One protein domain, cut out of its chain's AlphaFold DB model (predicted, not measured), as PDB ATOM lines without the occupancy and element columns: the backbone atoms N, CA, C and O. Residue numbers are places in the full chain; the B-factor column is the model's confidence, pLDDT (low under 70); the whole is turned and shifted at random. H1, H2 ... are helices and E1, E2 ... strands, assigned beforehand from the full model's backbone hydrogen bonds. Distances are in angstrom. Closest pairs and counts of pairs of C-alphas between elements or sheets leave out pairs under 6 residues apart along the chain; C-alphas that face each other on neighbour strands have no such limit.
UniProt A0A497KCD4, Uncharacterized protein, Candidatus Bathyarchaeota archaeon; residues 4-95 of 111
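Overview. This is residues 4 to 95 of the 111 residues of an uncharacterized protein of Candidatus Bathyarchaeota archaeon (UniProt A0A497KCD4). What does the model look like? A twisted sheet of three strands, E1 E2 E3, has H1 over one face and the small hairpin E4 E5 partly face to face with it, strands crossed, while H2 follows directly on E5 and runs out as a long arm, of which residues 86 to 89 stick out. How is it made up? The printed part has 92 residues with two named helices and five named strands, in the order H1 E1 E2 E3 E4 E5 H2, mixed helices and strands, both sheets antiparallel. It is loose, with a radius of gyration of the C-alphas of 16.0 A, and spans 54 by 24 by 19 A.

Arrangement. Which strands form the larger sheet? E1, residues 21 to 28, E2, residues 35 to 42, and E3, residues 48 to 54, form a meander, each strand the antiparallel neighbour of the one before. Within hydrogen-bond range are N 23 and O 40, 2.9 A, and N 54 and O 37, 2.7 A. What is on it? H1, residues 4 to 13, is on one face, two layers, at a height over the sheet of 8.6 A; its closest C-alphas to E3 are those of Asp 5 and Ala 48, 5.3 A. What faces it? The hairpin of E4, residues 56 to 60, and E5, residues 66 to 70, with N 57 and O 69 2.8 A apart, forms a sandwich with it, two sheets face to face, strands at 62 degrees. Where is the long helix? H2, residues 71 to 89, touches E4, the closest C-alphas being those of Gly 56 and Tyr 71, 4.8 A, and is apart from H1; in both helices every O i to N i+4 pair is within hydrogen-bond range.

Along the chain. Where does the first element begin? C-alpha 4 of H1 is at (74.222, 37.884, 80.667). Where does the last end? H2 is 27.3 A long and ends with C-alpha 89 at (85.352, 68.925, 67.952); E1 is 22.8 A and E2 22.3 A.

Size, cuts and confidence. How far does it reach? The two C-alphas farthest apart, those of Lys 44 and Gly 91, are 53.7 A apart. Is anything missing or uncertain? The printed part has no cut, no link is long, and no printed residue is under 70 in pLDDT.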
ATOM      1  N   ASP A   4      73.803  38.682  79.514       93.81
ATOM      2  CA  ASP A   4      74.222  37.884  80.667       93.81
ATOM      3  C   ASP A   4      75.039  36.642  80.269       93.81
ATOM      4  O   ASP A   4      75.953  36.261  81.002       93.81
ATOM      5  N   ASP A   5      74.799  36.065  79.086       93.62
ATOM      6  CA  ASP A   5      75.627  34.972  78.557       93.62
ATOM      7  C   ASP A   5      77.025  35.481  78.154       93.62
ATOM      8  O   ASP A   5      78.016  34.772  78.321       93.62
ATOM      9  N   GLU A   6      77.132  36.717  77.652       95.94
ATOM     10  CA  GLU A   6      78.429  37.357  77.376       95.94
ATOM     11  C   GLU A   6      79.220  37.602  78.660       95.94
ATOM     12  O   GLU A   6      80.411  37.290  78.714       95.94
ATOM     13  N   LYS A   7      78.556  38.087  79.716       96.38
ATOM     14  CA  LYS A   7      79.183  38.258  81.034       96.38
ATOM     15  C   LYS A   7      79.657  36.927  81.612       96.38
ATOM     16  O   LYS A   7      80.752  36.876  82.165       96.38
ATOM     17  N   LEU A   8      78.876  35.851  81.473       95.94
ATOM     18  CA  LEU A   8      79.299  34.513  81.896       95.94
ATOM     19  C   LEU A   8      80.574  34.085  81.165       95.94
ATOM     20  O   LEU A   8      81.561  33.758  81.817       95.94
ATOM     21  N   LYS A   9      80.586  34.178  79.830       95.88
ATOM     22  CA  LYS A   9      81.769  33.848  79.017       95.88
ATOM     23  C   LYS A   9      82.983  34.691  79.387       95.88
ATOM     24  O   LYS A   9      84.102  34.187  79.394       95.88
ATOM     25  N   TYR A  10      82.782  35.976  79.677       96.19
ATOM     26  CA  TYR A  10      83.845  36.842  80.175       96.19
ATOM     27  C   TYR A  10      84.411  36.312  81.500       96.19
ATOM     28  O   TYR A  10      85.621  36.147  81.620       96.19
ATOM     29  N   LEU A  11      83.559  35.985  82.475       96.12
ATOM     30  CA  LEU A  11      83.998  35.476  83.778       96.12
ATOM     31  C   LEU A  11      84.709  34.115  83.661       96.12
ATOM     32  O   LEU A  11      85.705  33.885  84.343       96.12
ATOM     33  N   GLU A  12      84.260  33.242  82.759       96.31
ATOM     34  CA  GLU A  12      84.932  31.970  82.456       96.31
ATOM     35  C   GLU A  12      86.325  32.179  81.842       96.31
ATOM     36  O   GLU A  12      87.269  31.480  82.211       96.31
ATOM     37  N   LYS A  13      86.495  33.182  80.967       95.06
ATOM     38  CA  LYS A  13      87.817  33.575  80.439       95.06
ATOM     39  C   LYS A  13      88.767  34.071  81.533       95.06
ATOM     40  O   LYS A  13      89.973  33.909  81.389       95.06
ATOM     41  N   GLN A  14      88.238  34.614  82.631       92.81
ATOM     42  CA  GLN A  14      89.017  34.966  83.827       92.81
ATOM     43  C   GLN A  14      89.374  33.739  84.693       92.81
ATOM     44  O   GLN A  14      89.924  33.886  85.782       92.81
ATOM     45  N   GLY A  15      89.057  32.519  84.241       94.31
ATOM     46  CA  GLY A  15      89.359  31.268  84.938       94.31
ATOM     47  C   GLY A  15      88.337  30.874  86.009       94.31
ATOM     48  O   GLY A  15      88.569  29.912  86.744       94.31
ATOM     49  N   LEU A  16      87.210  31.585  86.108       95.62
ATOM     50  CA  LEU A  16      86.148  31.268  87.062       95.62
ATOM     51  C   LEU A  16      85.291  30.108  86.552       95.62
ATOM     52  O   LEU A  16      85.006  29.996  85.362       95.62
ATOM     53  N   LYS A  17      84.860  29.242  87.471       95.50
ATOM     54  CA  LYS A  17      83.992  28.098  87.173       95.50
ATOM     55  C   LYS A  17      82.672  28.256  87.910       95.50
ATOM     56  O   LYS A  17      82.666  28.611  89.086       95.50
ATOM     57  N   PHE A  18      81.575  27.957  87.223       96.31
ATOM     58  CA  PHE A  18      80.221  28.113  87.744       96.31
ATOM     59  C   PHE A  18      79.445  26.799  87.645       96.31
ATOM     60  O   PHE A  18      79.557  26.077  86.655       96.31
ATOM     61  N   HIS A  19      78.640  26.495  88.660       96.00
ATOM     62  CA  HIS A  19      77.717  25.355  88.661       96.00
ATOM     63  C   HIS A  19      76.279  25.804  88.393       96.00
ATOM     64  O   HIS A  19      75.934  26.976  88.532       96.00
ATOM     65  N   THR A  20      75.401  24.868  88.039       97.38
ATOM     66  CA  THR A  20      73.963  25.148  87.930       97.38
ATOM     67  C   THR A  20      73.405  25.660  89.262       97.38
ATOM     68  O   THR A  20      73.613  25.050  90.307       97.38
ATOM     69  N   GLY A  21      72.654  26.760  89.225       96.81
ATOM     70  CA  GLY A  21      72.100  27.427  90.401       96.81
ATOM     71  C   GLY A  21      72.803  28.745  90.720       96.81
ATOM     72  O   GLY A  21      73.309  29.424  89.829       96.81
ATOM     73  N   PHE A  22      72.767  29.148  91.989       97.50
ATOM     74  CA  PHE A  22      73.378  30.392  92.455       97.50
ATOM     75  C   PHE A  22      74.884  30.225  92.668       97.50
ATOM     76  O   PHE A  22      75.329  29.248  93.272       97.50
ATOM     77  N   ASN A  23      75.648  31.205  92.195       97.75
ATOM     78  CA  ASN A  23      77.093  31.261  92.333       97.75
ATOM     79  C   ASN A  23      77.513  32.642  92.826       97.75
ATOM     80  O   ASN A  23      76.965  33.663  92.402       97.75
ATOM     81  N   GLN A  24      78.536  32.660  93.670       97.62
ATOM     82  CA  GLN A  24      79.278  33.862  94.026       97.62
ATOM     83  C   GLN A  24      80.657  33.789  93.384       97.62
ATOM     84  O   GLN A  24      81.192  32.699  93.185       97.62
ATOM     85  N   PHE A  25      81.226  34.941  93.060       96.38
ATOM     86  CA  PHE A  25      82.572  35.019  92.513       96.38
ATOM     87  C   PHE A  25      83.323  36.234  93.037       96.38
ATOM     88  O   PHE A  25      82.729  37.245  93.418       96.38
ATOM     89  N   GLU A  26      84.647  36.129  93.005       97.00
ATOM     90  CA  GLU A  26      85.573  37.235  93.195       97.00
ATOM     91  C   GLU A  26      86.436  37.352  91.937       97.00
ATOM     92  O   GLU A  26      86.902  36.355  91.391       97.00
ATOM     93  N   THR A  27      86.607  38.571  91.449       96.06
ATOM     94  CA  THR A  27      87.432  38.894  90.282       96.06
ATOM     95  C   THR A  27      88.091  40.255  90.499       96.06
ATOM     96  O   THR A  27      87.896  40.881  91.542       96.06
ATOM     97  N   ALA A  28      88.899  40.721  89.557       96.31
ATOM     98  CA  ALA A  28      89.576  42.005  89.644       96.31
ATOM     99  C   ALA A  28      89.066  42.966  88.567       96.31
ATOM    100  O   ALA A  28      88.720  42.562  87.461       96.31
ATOM    101  N   CYS A  29      89.045  44.257  88.897       97.56
ATOM    102  CA  CYS A  29      88.955  45.321  87.905       97.56
ATOM    103  C   CYS A  29      90.132  45.190  86.935       97.56
ATOM    104  O   CYS A  29      91.279  45.251  87.379       97.56
ATOM    105  N   GLU A  30      89.866  45.084  85.635       96.06
ATOM    106  CA  GLU A  30      90.925  44.934  84.626       96.06
ATOM    107  C   GLU A  30      91.878  46.129  84.576       96.06
ATOM    108  O   GLU A  30      93.045  45.983  84.236       96.06
ATOM    109  N   PHE A  31      91.394  47.316  84.949       94.75
ATOM    110  CA  PHE A  31      92.188  48.536  84.858       94.75
ATOM    111  C   PHE A  31      93.106  48.754  86.067       94.75
ATOM    112  O   PHE A  31      94.255  49.150  85.913       94.75
ATOM    113  N   CYS A  32      92.604  48.541  87.289       96.81
ATOM    114  CA  CYS A  32      93.333  48.883  88.520       96.81
ATOM    115  C   CYS A  32      93.586  47.703  89.465       96.81
ATOM    116  O   CYS A  32      94.105  47.902  90.559       96.81
ATOM    117  N   GLY A  33      93.161  46.490  89.106       96.75
ATOM    118  CA  GLY A  33      93.350  45.286  89.920       96.75
ATOM    119  C   GLY A  33      92.496  45.219  91.192       96.75
ATOM    120  O   GLY A  33      92.581  44.244  91.937       96.75
ATOM    121  N   LYS A  34      91.655  46.227  91.471       96.75
ATOM    122  CA  LYS A  34      90.778  46.234  92.651       96.75
ATOM    123  C   LYS A  34      89.883  44.998  92.652       96.75
ATOM    124  O   LYS A  34      89.181  44.755  91.675       96.75
ATOM    125  N   LYS A  35      89.860  44.274  93.772       96.88
ATOM    126  CA  LYS A  35      88.974  43.124  93.976       96.88
ATOM    127  C   LYS A  35      87.505  43.534  93.920       96.88
ATOM    128  O   LYS A  35      87.098  44.521  94.539       96.88
ATOM    129  N   LEU A  36      86.723  42.749  93.197       97.25
ATOM    130  CA  LEU A  36      85.298  42.909  92.970       97.25
ATOM    131  C   LEU A  36      84.601  41.597  93.303       97.25
ATOM    132  O   LEU A  36      85.072  40.522  92.937       97.25
ATOM    133  N   GLN A  37      83.467  41.695  93.981       97.19
ATOM    134  CA  GLN A  37      82.664  40.538  94.361       97.19
ATOM    135  C   GLN A  37      81.346  40.589  93.617       97.19
ATOM    136  O   GLN A  37      80.717  41.643  93.535       97.19
ATOM    137  N   GLY A  38      80.905  39.458  93.096       96.94
ATOM    138  CA  GLY A  38      79.683  39.387  92.321       96.94
ATOM    139  C   GLY A  38      78.929  38.094  92.534       96.94
ATOM    140  O   GLY A  38      79.343  37.197  93.272       96.94
ATOM    141  N   SER A  39      77.774  38.028  91.892       97.50
ATOM    142  CA  SER A  39      76.949  36.835  91.881       97.50
ATOM    143  C   SER A  39      76.246  36.675  90.546       97.50
ATOM    144  O   SER A  39      75.992  37.650  89.834       97.50
ATOM    145  N   LEU A  40      75.947  35.428  90.207       97.62
ATOM    146  CA  LEU A  40      75.162  35.078  89.035       97.62
ATOM    147  C   LEU A  40      74.385  33.792  89.283       97.62
ATOM    148  O   LEU A  40      74.717  33.002  90.174       97.62
ATOM    149  N   ARG A  41      73.352  33.559  88.477       97.56
ATOM    150  CA  ARG A  41      72.661  32.274  88.433       97.56
ATOM    151  C   ARG A  41      72.865  31.611  87.083       97.56
ATOM    152  O   ARG A  41      72.710  32.257  86.052       97.56
ATOM    153  N   VAL A  42      73.169  30.317  87.097       97.25
ATOM    154  CA  VAL A  42      73.250  29.483  85.893       97.25
ATOM    155  C   VAL A  42      72.032  28.568  85.853       97.25
ATOM    156  O   VAL A  42      71.772  27.807  86.786       97.25
ATOM    157  N   SER A  43      71.251  28.648  84.783       95.25
ATOM    158  CA  SER A  43      70.099  27.771  84.552       95.25
ATOM    159  C   SER A  43      70.533  26.325  84.270       95.25
ATOM    160  O   SER A  43      71.691  26.056  83.959       95.25
ATOM    161  N   LYS A  44      69.586  25.376  84.307       94.38
ATOM    162  CA  LYS A  44      69.846  23.969  83.932       94.38
ATOM    163  C   LYS A  44      70.379  23.814  82.501       94.38
ATOM    164  O   LYS A  44      71.098  22.869  82.222       94.38
ATOM    165  N   ASN A  45      70.059  24.768  81.626       92.75
ATOM    166  CA  ASN A  45      70.493  24.785  80.229       92.75
ATOM    167  C   ASN A  45      71.824  25.538  80.033       92.75
ATOM    168  O   ASN A  45      72.154  25.899  78.907       92.75
ATOM    169  N   GLY A  46      72.544  25.865  81.112       90.94
ATOM    170  CA  GLY A  46      73.837  26.556  81.056       90.94
ATOM    171  C   GLY A  46      73.770  28.062  80.773       90.94
ATOM    172  O   GLY A  46      74.809  28.694  80.647       90.94
ATOM    173  N   ARG A  47      72.576  28.663  80.681       93.25
ATOM    174  CA  ARG A  47      72.423  30.118  80.468       93.25
ATOM    175  C   ARG A  47      72.539  30.900  81.765       93.25
ATOM    176  O   ARG A  47      71.949  30.471  82.764       93.25
ATOM    177  N   ALA A  48      73.210  32.046  81.722       94.81
ATOM    178  CA  ALA A  48      73.333  32.934  82.870       94.81
ATOM    179  C   ALA A  48      72.185  33.941  82.956       94.81
ATOM    180  O   ALA A  48      71.602  34.347  81.953       94.81
ATOM    181  N   TYR A  49      71.865  34.342  84.182       95.19
ATOM    182  CA  TYR A  49      70.920  35.412  84.472       95.19
ATOM    183  C   TYR A  49      71.214  36.030  85.841       95.19
ATOM    184  O   TYR A  49      71.873  35.414  86.687       95.19
ATOM    185  N   GLN A  50      70.718  37.251  86.062       94.81
ATOM    186  CA  GLN A  50      70.957  38.015  87.298       94.81
ATOM    187  C   GLN A  50      72.457  38.198  87.590       94.81
ATOM    188  O   GLN A  50      72.894  38.140  88.740       94.81
ATOM    189  N   VAL A  51      73.255  38.410  86.540       96.06
ATOM    190  CA  VAL A  51      74.696  38.636  86.679       96.06
ATOM    191  C   VAL A  51      74.926  40.038  87.236       96.06
ATOM    192  O   VAL A  51      74.627  41.039  86.580       96.06
ATOM    193  N   SER A  52      75.470  40.110  88.445       94.88
ATOM    194  CA  SER A  52      75.712  41.355  89.171       94.88
ATOM    195  C   SER A  52      77.116  41.384  89.763       94.88
ATOM    196  O   SER A  52      77.645  40.365  90.205       94.88
ATOM    197  N   CYS A  53      77.716  42.572  89.790       95.75
ATOM    198  CA  CYS A  53      79.014  42.808  90.401       95.75
ATOM    199  C   CYS A  53      78.903  43.988  91.366       95.75
ATOM    200  O   CYS A  53      78.522  45.093  90.987       95.75
ATOM    201  N   ARG A  54      79.227  43.765  92.635       94.25
ATOM    202  CA  ARG A  54      79.263  44.817  93.644       94.25
ATOM    203  C   ARG A  54      80.545  45.620  93.467       94.25
ATOM    204  O   ARG A  54      81.644  45.075  93.547       94.25
ATOM    205  N   GLY A  55      80.407  46.930  93.278       91.81
ATOM    206  CA  GLY A  55      81.561  47.824  93.166       91.81
ATOM    207  C   GLY A  55      82.131  47.964  91.753       91.81
ATOM    208  O   GLY A  55      83.166  48.617  91.606       91.81
ATOM    209  N   GLY A  56      81.490  47.376  90.736       95.50
ATOM    210  CA  GLY A  56      81.937  47.452  89.347       95.50
ATOM    211  C   GLY A  56      80.832  47.219  88.320       95.50
ATOM    212  O   GLY A  56      79.735  46.781  88.664       95.50
ATOM    213  N   GLU A  57      81.140  47.526  87.064       96.31
ATOM    214  CA  GLU A  57      80.244  47.395  85.916       96.31
ATOM    215  C   GLU A  57      80.947  46.738  84.737       96.31
ATOM    216  O   GLU A  57      82.146  46.927  84.512       96.31
ATOM    217  N   PHE A  58      80.158  45.973  83.987       96.38
ATOM    218  CA  PHE A  58      80.583  45.428  82.712       96.38
ATOM    219  C   PHE A  58      80.472  46.510  81.632       96.38
ATOM    220  O   PHE A  58      79.456  47.202  81.565       96.38
ATOM    221  N   HIS A  59      81.496  46.642  80.795       94.88
ATOM    222  CA  HIS A  59      81.621  47.701  79.798       94.88
ATOM    223  C   HIS A  59      82.136  47.137  78.476       94.88
ATOM    224  O   HIS A  59      83.166  46.470  78.468       94.88
ATOM    225  N   HIS A  60      81.458  47.419  77.365       94.94
ATOM    226  CA  HIS A  60      81.972  47.085  76.036       94.94
ATOM    227  C   HIS A  60      82.883  48.195  75.512       94.94
ATOM    228  O   HIS A  60      82.510  49.368  75.566       94.94
ATOM    229  N   ASP A  61      84.055  47.828  74.996       92.69
ATOM    230  CA  ASP A  61      84.927  48.751  74.264       92.69
ATOM    231  C   ASP A  61      84.409  49.028  72.833       92.69
ATOM    232  O   ASP A  61      83.374  48.513  72.398       92.69
ATOM    233  N   ALA A  62      85.133  49.858  72.075       90.19
ATOM    234  CA  ALA A  62      84.772  50.200  70.696       90.19
ATOM    235  C   ALA A  62      84.877  49.012  69.718       90.19
ATOM    236  O   ALA A  62      84.301  49.056  68.631       90.19
ATOM    237  N   GLN A  63      85.612  47.965  70.091       93.69
ATOM    238  CA  GLN A  63      85.805  46.731  69.335       93.69
ATOM    239  C   GLN A  63      84.767  45.658  69.712       93.69
ATOM    240  O   GLN A  63      84.734  44.594  69.093       93.69
ATOM    241  N   GLY A  64      83.903  45.934  70.693       92.69
ATOM    242  CA  GLY A  64      82.889  45.010  71.195       92.69
ATOM    243  C   GLY A  64      83.414  43.997  72.216       92.69
ATOM    244  O   GLY A  64      82.696  43.051  72.545       92.69
ATOM    245  N   ASN A  65      84.630  44.165  72.740       93.44
ATOM    246  CA  ASN A  65      85.132  43.338  73.833       93.44
ATOM    247  C   ASN A  65      84.486  43.770  75.147       93.44
ATOM    248  O   ASN A  65      84.410  44.956  75.464       93.44
ATOM    249  N   LEU A  66      84.026  42.789  75.919       95.56
ATOM    250  CA  LEU A  66      83.465  43.022  77.240       95.56
ATOM    251  C   LEU A  66      84.583  43.095  78.276       95.56
ATOM    252  O   LEU A  66      85.412  42.187  78.345       95.56
ATOM    253  N   HIS A  67      84.523  44.123  79.111       96.12
ATOM    254  CA  HIS A  67      85.428  44.344  80.225       96.12
ATOM    255  C   HIS A  67      84.684  44.474  81.549       96.12
ATOM    256  O   HIS A  67      83.491  44.785  81.563       96.12
ATOM    257  N   LEU A  68      85.385  44.300  82.669       97.25
ATOM    258  CA  LEU A  68      84.879  44.573  84.012       97.25
ATOM    259  C   LEU A  68      85.739  45.619  84.725       97.25
ATOM    260  O   LEU A  68      86.899  45.387  85.081       97.25
ATOM    261  N   TYR A  69      85.121  46.758  85.027       97.56
ATOM    262  CA  TYR A  69      85.773  47.868  85.711       97.56
ATOM    263  C   TYR A  69      85.113  48.157  87.050       97.56
ATOM    264  O   TYR A  69      83.896  48.084  87.189       97.56
ATOM    265  N   CYS A  70      85.901  48.554  88.050       98.00
ATOM    266  CA  CYS A  70      85.323  49.154  89.248       98.00
ATOM    267  C   CYS A  70      84.642  50.487  88.888       98.00
ATOM    268  O   CYS A  70      85.003  51.111  87.890       98.00
ATOM    269  N   TYR A  71      83.692  50.957  89.702       96.12
ATOM    270  CA  TYR A  71      82.930  52.177  89.383       96.12
ATOM    271  C   TYR A  71      83.809  53.399  89.097       96.12
ATOM    272  O   TYR A  71      83.487  54.203  88.226       96.12
ATOM    273  N   GLU A  72      84.930  53.536  89.810       95.94
ATOM    274  CA  GLU A  72      85.852  54.640  89.571       95.94
ATOM    275  C   GLU A  72      86.507  54.529  88.193       95.94
ATOM    276  O   GLU A  72      86.406  55.466  87.405       95.94
ATOM    277  N   CYS A  73      87.123  53.388  87.871       96.56
ATOM    278  CA  CYS A  73      87.754  53.167  86.568       96.56
ATOM    279  C   CYS A  73      86.745  53.263  85.423       96.56
ATOM    280  O   CYS A  73      87.035  53.910  84.419       96.56
ATOM    281  N   HIS A  74      85.544  52.705  85.602       96.31
ATOM    282  CA  HIS A  74      84.461  52.820  84.631       96.31
ATOM    283  C   HIS A  74      84.148  54.293  84.346       96.31
ATOM    284  O   HIS A  74      84.158  54.724  83.193       96.31
ATOM    285  N   LYS A  75      83.979  55.104  85.401       94.88
ATOM    286  CA  LYS A  75      83.767  56.547  85.262       94.88
ATOM    287  C   LYS A  75      84.933  57.239  84.549       94.88
ATOM    288  O   LYS A  75      84.681  58.068  83.682       94.88
ATOM    289  N   ARG A  76      86.190  56.908  84.877       94.75
ATOM    290  CA  ARG A  76      87.368  57.514  84.222       94.75
ATOM    291  C   ARG A  76      87.406  57.234  82.722       94.75
ATOM    292  O   ARG A  76      87.718  58.144  81.965       94.75
ATOM    293  N   ILE A  77      87.063  56.021  82.298       93.75
ATOM    294  CA  ILE A  77      87.012  55.650  80.875       93.75
ATOM    295  C   ILE A  77      85.916  56.443  80.146       93.75
ATOM    296  O   ILE A  77      86.151  56.966  79.056       93.75
ATOM    297  N   HIS A  78      84.744  56.617  80.761       93.81
ATOM    298  CA  HIS A  78      83.690  57.470  80.195       93.81
ATOM    299  C   HIS A  78      84.105  58.940  80.110       93.81
ATOM    300  O   HIS A  78      83.929  59.563  79.060       93.81
ATOM    301  N   ASP A  79      84.684  59.485  81.184       93.38
ATOM    302  CA  ASP A  79      85.211  60.854  81.215       93.38
ATOM    303  C   ASP A  79      86.278  61.042  80.118       93.38
ATOM    304  O   ASP A  79      86.276  62.049  79.408       93.38
ATOM    305  N   TRP A  80      87.140  60.043  79.911       93.06
ATOM    306  CA  TRP A  80      88.132  60.038  78.837       93.06
ATOM    307  C   TRP A  80      87.486  60.109  77.450       93.06
ATOM    308  O   TRP A  80      87.859  60.959  76.640       93.06
ATOM    309  N   GLY A  81      86.448  59.309  77.199       93.44
ATOM    310  CA  GLY A  81      85.689  59.379  75.950       93.44
ATOM    311  C   GLY A  81      85.026  60.745  75.720       93.44
ATOM    312  O   GLY A  81      84.945  61.212  74.582       93.44
ATOM    313  N   VAL A  82      84.571  61.424  76.781       94.75
ATOM    314  CA  VAL A  82      84.056  62.804  76.691       94.75
ATOM    315  C   VAL A  82      85.163  63.773  76.269       94.75
ATOM    316  O   VAL A  82      84.939  64.579  75.364       94.75
ATOM    317  N   ILE A  83      86.349  63.674  76.875       94.50
ATOM    318  CA  ILE A  83      87.508  64.518  76.546       94.50
ATOM    319  C   ILE A  83      87.929  64.310  75.087       94.50
ATOM    320  O   ILE A  83      88.066  65.286  74.354       94.50
ATOM    321  N   GLN A  84      88.053  63.061  74.633       94.75
ATOM    322  CA  GLN A  84      88.414  62.747  73.246       94.75
ATOM    323  C   GLN A  84      87.412  63.334  72.239       94.75
ATOM    324  O   GLN A  84      87.811  63.933  71.240       94.75
ATOM    325  N   ARG A  85      86.103  63.231  72.512       95.62
ATOM    326  CA  ARG A  85      85.068  63.841  71.656       95.62
ATOM    327  C   ARG A  85      85.157  65.365  71.634       95.62
ATOM    328  O   ARG A  85      84.976  65.969  70.578       95.62
ATOM    329  N   TRP A  86      85.420  65.987  72.781       97.38
ATOM    330  CA  TRP A  86      85.605  67.434  72.869       97.38
ATOM    331  C   TRP A  86      86.838  67.901  72.083       97.38
ATOM    332  O   TRP A  86      86.725  68.864  71.327       97.38
ATOM    333  N   LEU A  87      87.965  67.192  72.185       97.00
ATOM    334  CA  LEU A  87      89.195  67.496  71.448       97.00
ATOM    335  C   LEU A  87      89.001  67.393  69.933       97.00
ATOM    336  O   LEU A  87      89.302  68.349  69.214       97.00
ATOM    337  N   ASN A  88      88.377  66.308  69.463       96.69
ATOM    338  CA  ASN A  88      88.032  66.143  68.049       96.69
ATOM    339  C   ASN A  88      87.169  67.301  67.527       96.69
ATOM    340  O   ASN A  88      87.377  67.773  66.412       96.69
ATOM    341  N   LYS A  89      86.221  67.800  68.334       97.75
ATOM    342  CA  LYS A  89      85.352  68.925  67.952       97.75
ATOM    343  C   LYS A  89      86.126  70.229  67.724       97.75
ATOM    344  O   LYS A  89      85.694  71.042  66.912       97.75
ATOM    345  N   ILE A  90      87.228  70.448  68.440       97.56
ATOM    346  CA  ILE A  90      88.035  71.676  68.352       97.56
ATOM    347  C   ILE A  90      89.311  71.500  67.514       97.56
ATOM    348  O   ILE A  90      90.154  72.393  67.513       97.56
ATOM    349  N   GLY A  91      89.459  70.365  66.822       97.31
ATOM    350  CA  GLY A  91      90.631  70.076  65.991       97.31
ATOM    351  C   GLY A  91      91.923  69.901  66.790       97.31
ATOM    352  O   GLY A  91      92.990  70.241  66.290       97.31
ATOM    353  N   LYS A  92      91.825  69.417  68.034       97.56
ATOM    354  CA  LYS A  92      92.968  69.148  68.914       97.56
ATOM    355  C   LYS A  92      93.091  67.664  69.239       97.56
ATOM    356  O   LYS A  92      92.165  66.882  69.030       97.56
ATOM    357  N   THR A  93      94.234  67.302  69.795       95.19
ATOM    358  CA  THR A  93      94.606  65.967  70.253       95.19
ATOM    359  C   THR A  93      94.930  65.977  71.744       95.19
ATOM    360  O   THR A  93      94.925  67.017  72.403       95.19
ATOM    361  N   VAL A  94      95.181  64.795  72.307       92.12
ATOM    362  CA  VAL A  94      95.534  64.641  73.726       92.12
ATOM    363  C   VAL A  94      96.863  65.313  74.069       92.12
ATOM    364  O   VAL A  94      97.022  65.779  75.192       92.12
ATOM    365  N   ASP A  95      97.765  65.430  73.094       93.94
ATOM    366  CA  ASP A  95      99.075  66.066  73.250       93.94
ATOM    367  C   ASP A  95      98.971  67.599  73.325       93.94
ATOM    368  O   ASP A  95      99.872  68.266  73.826       93.94
TER     369      ASP A  95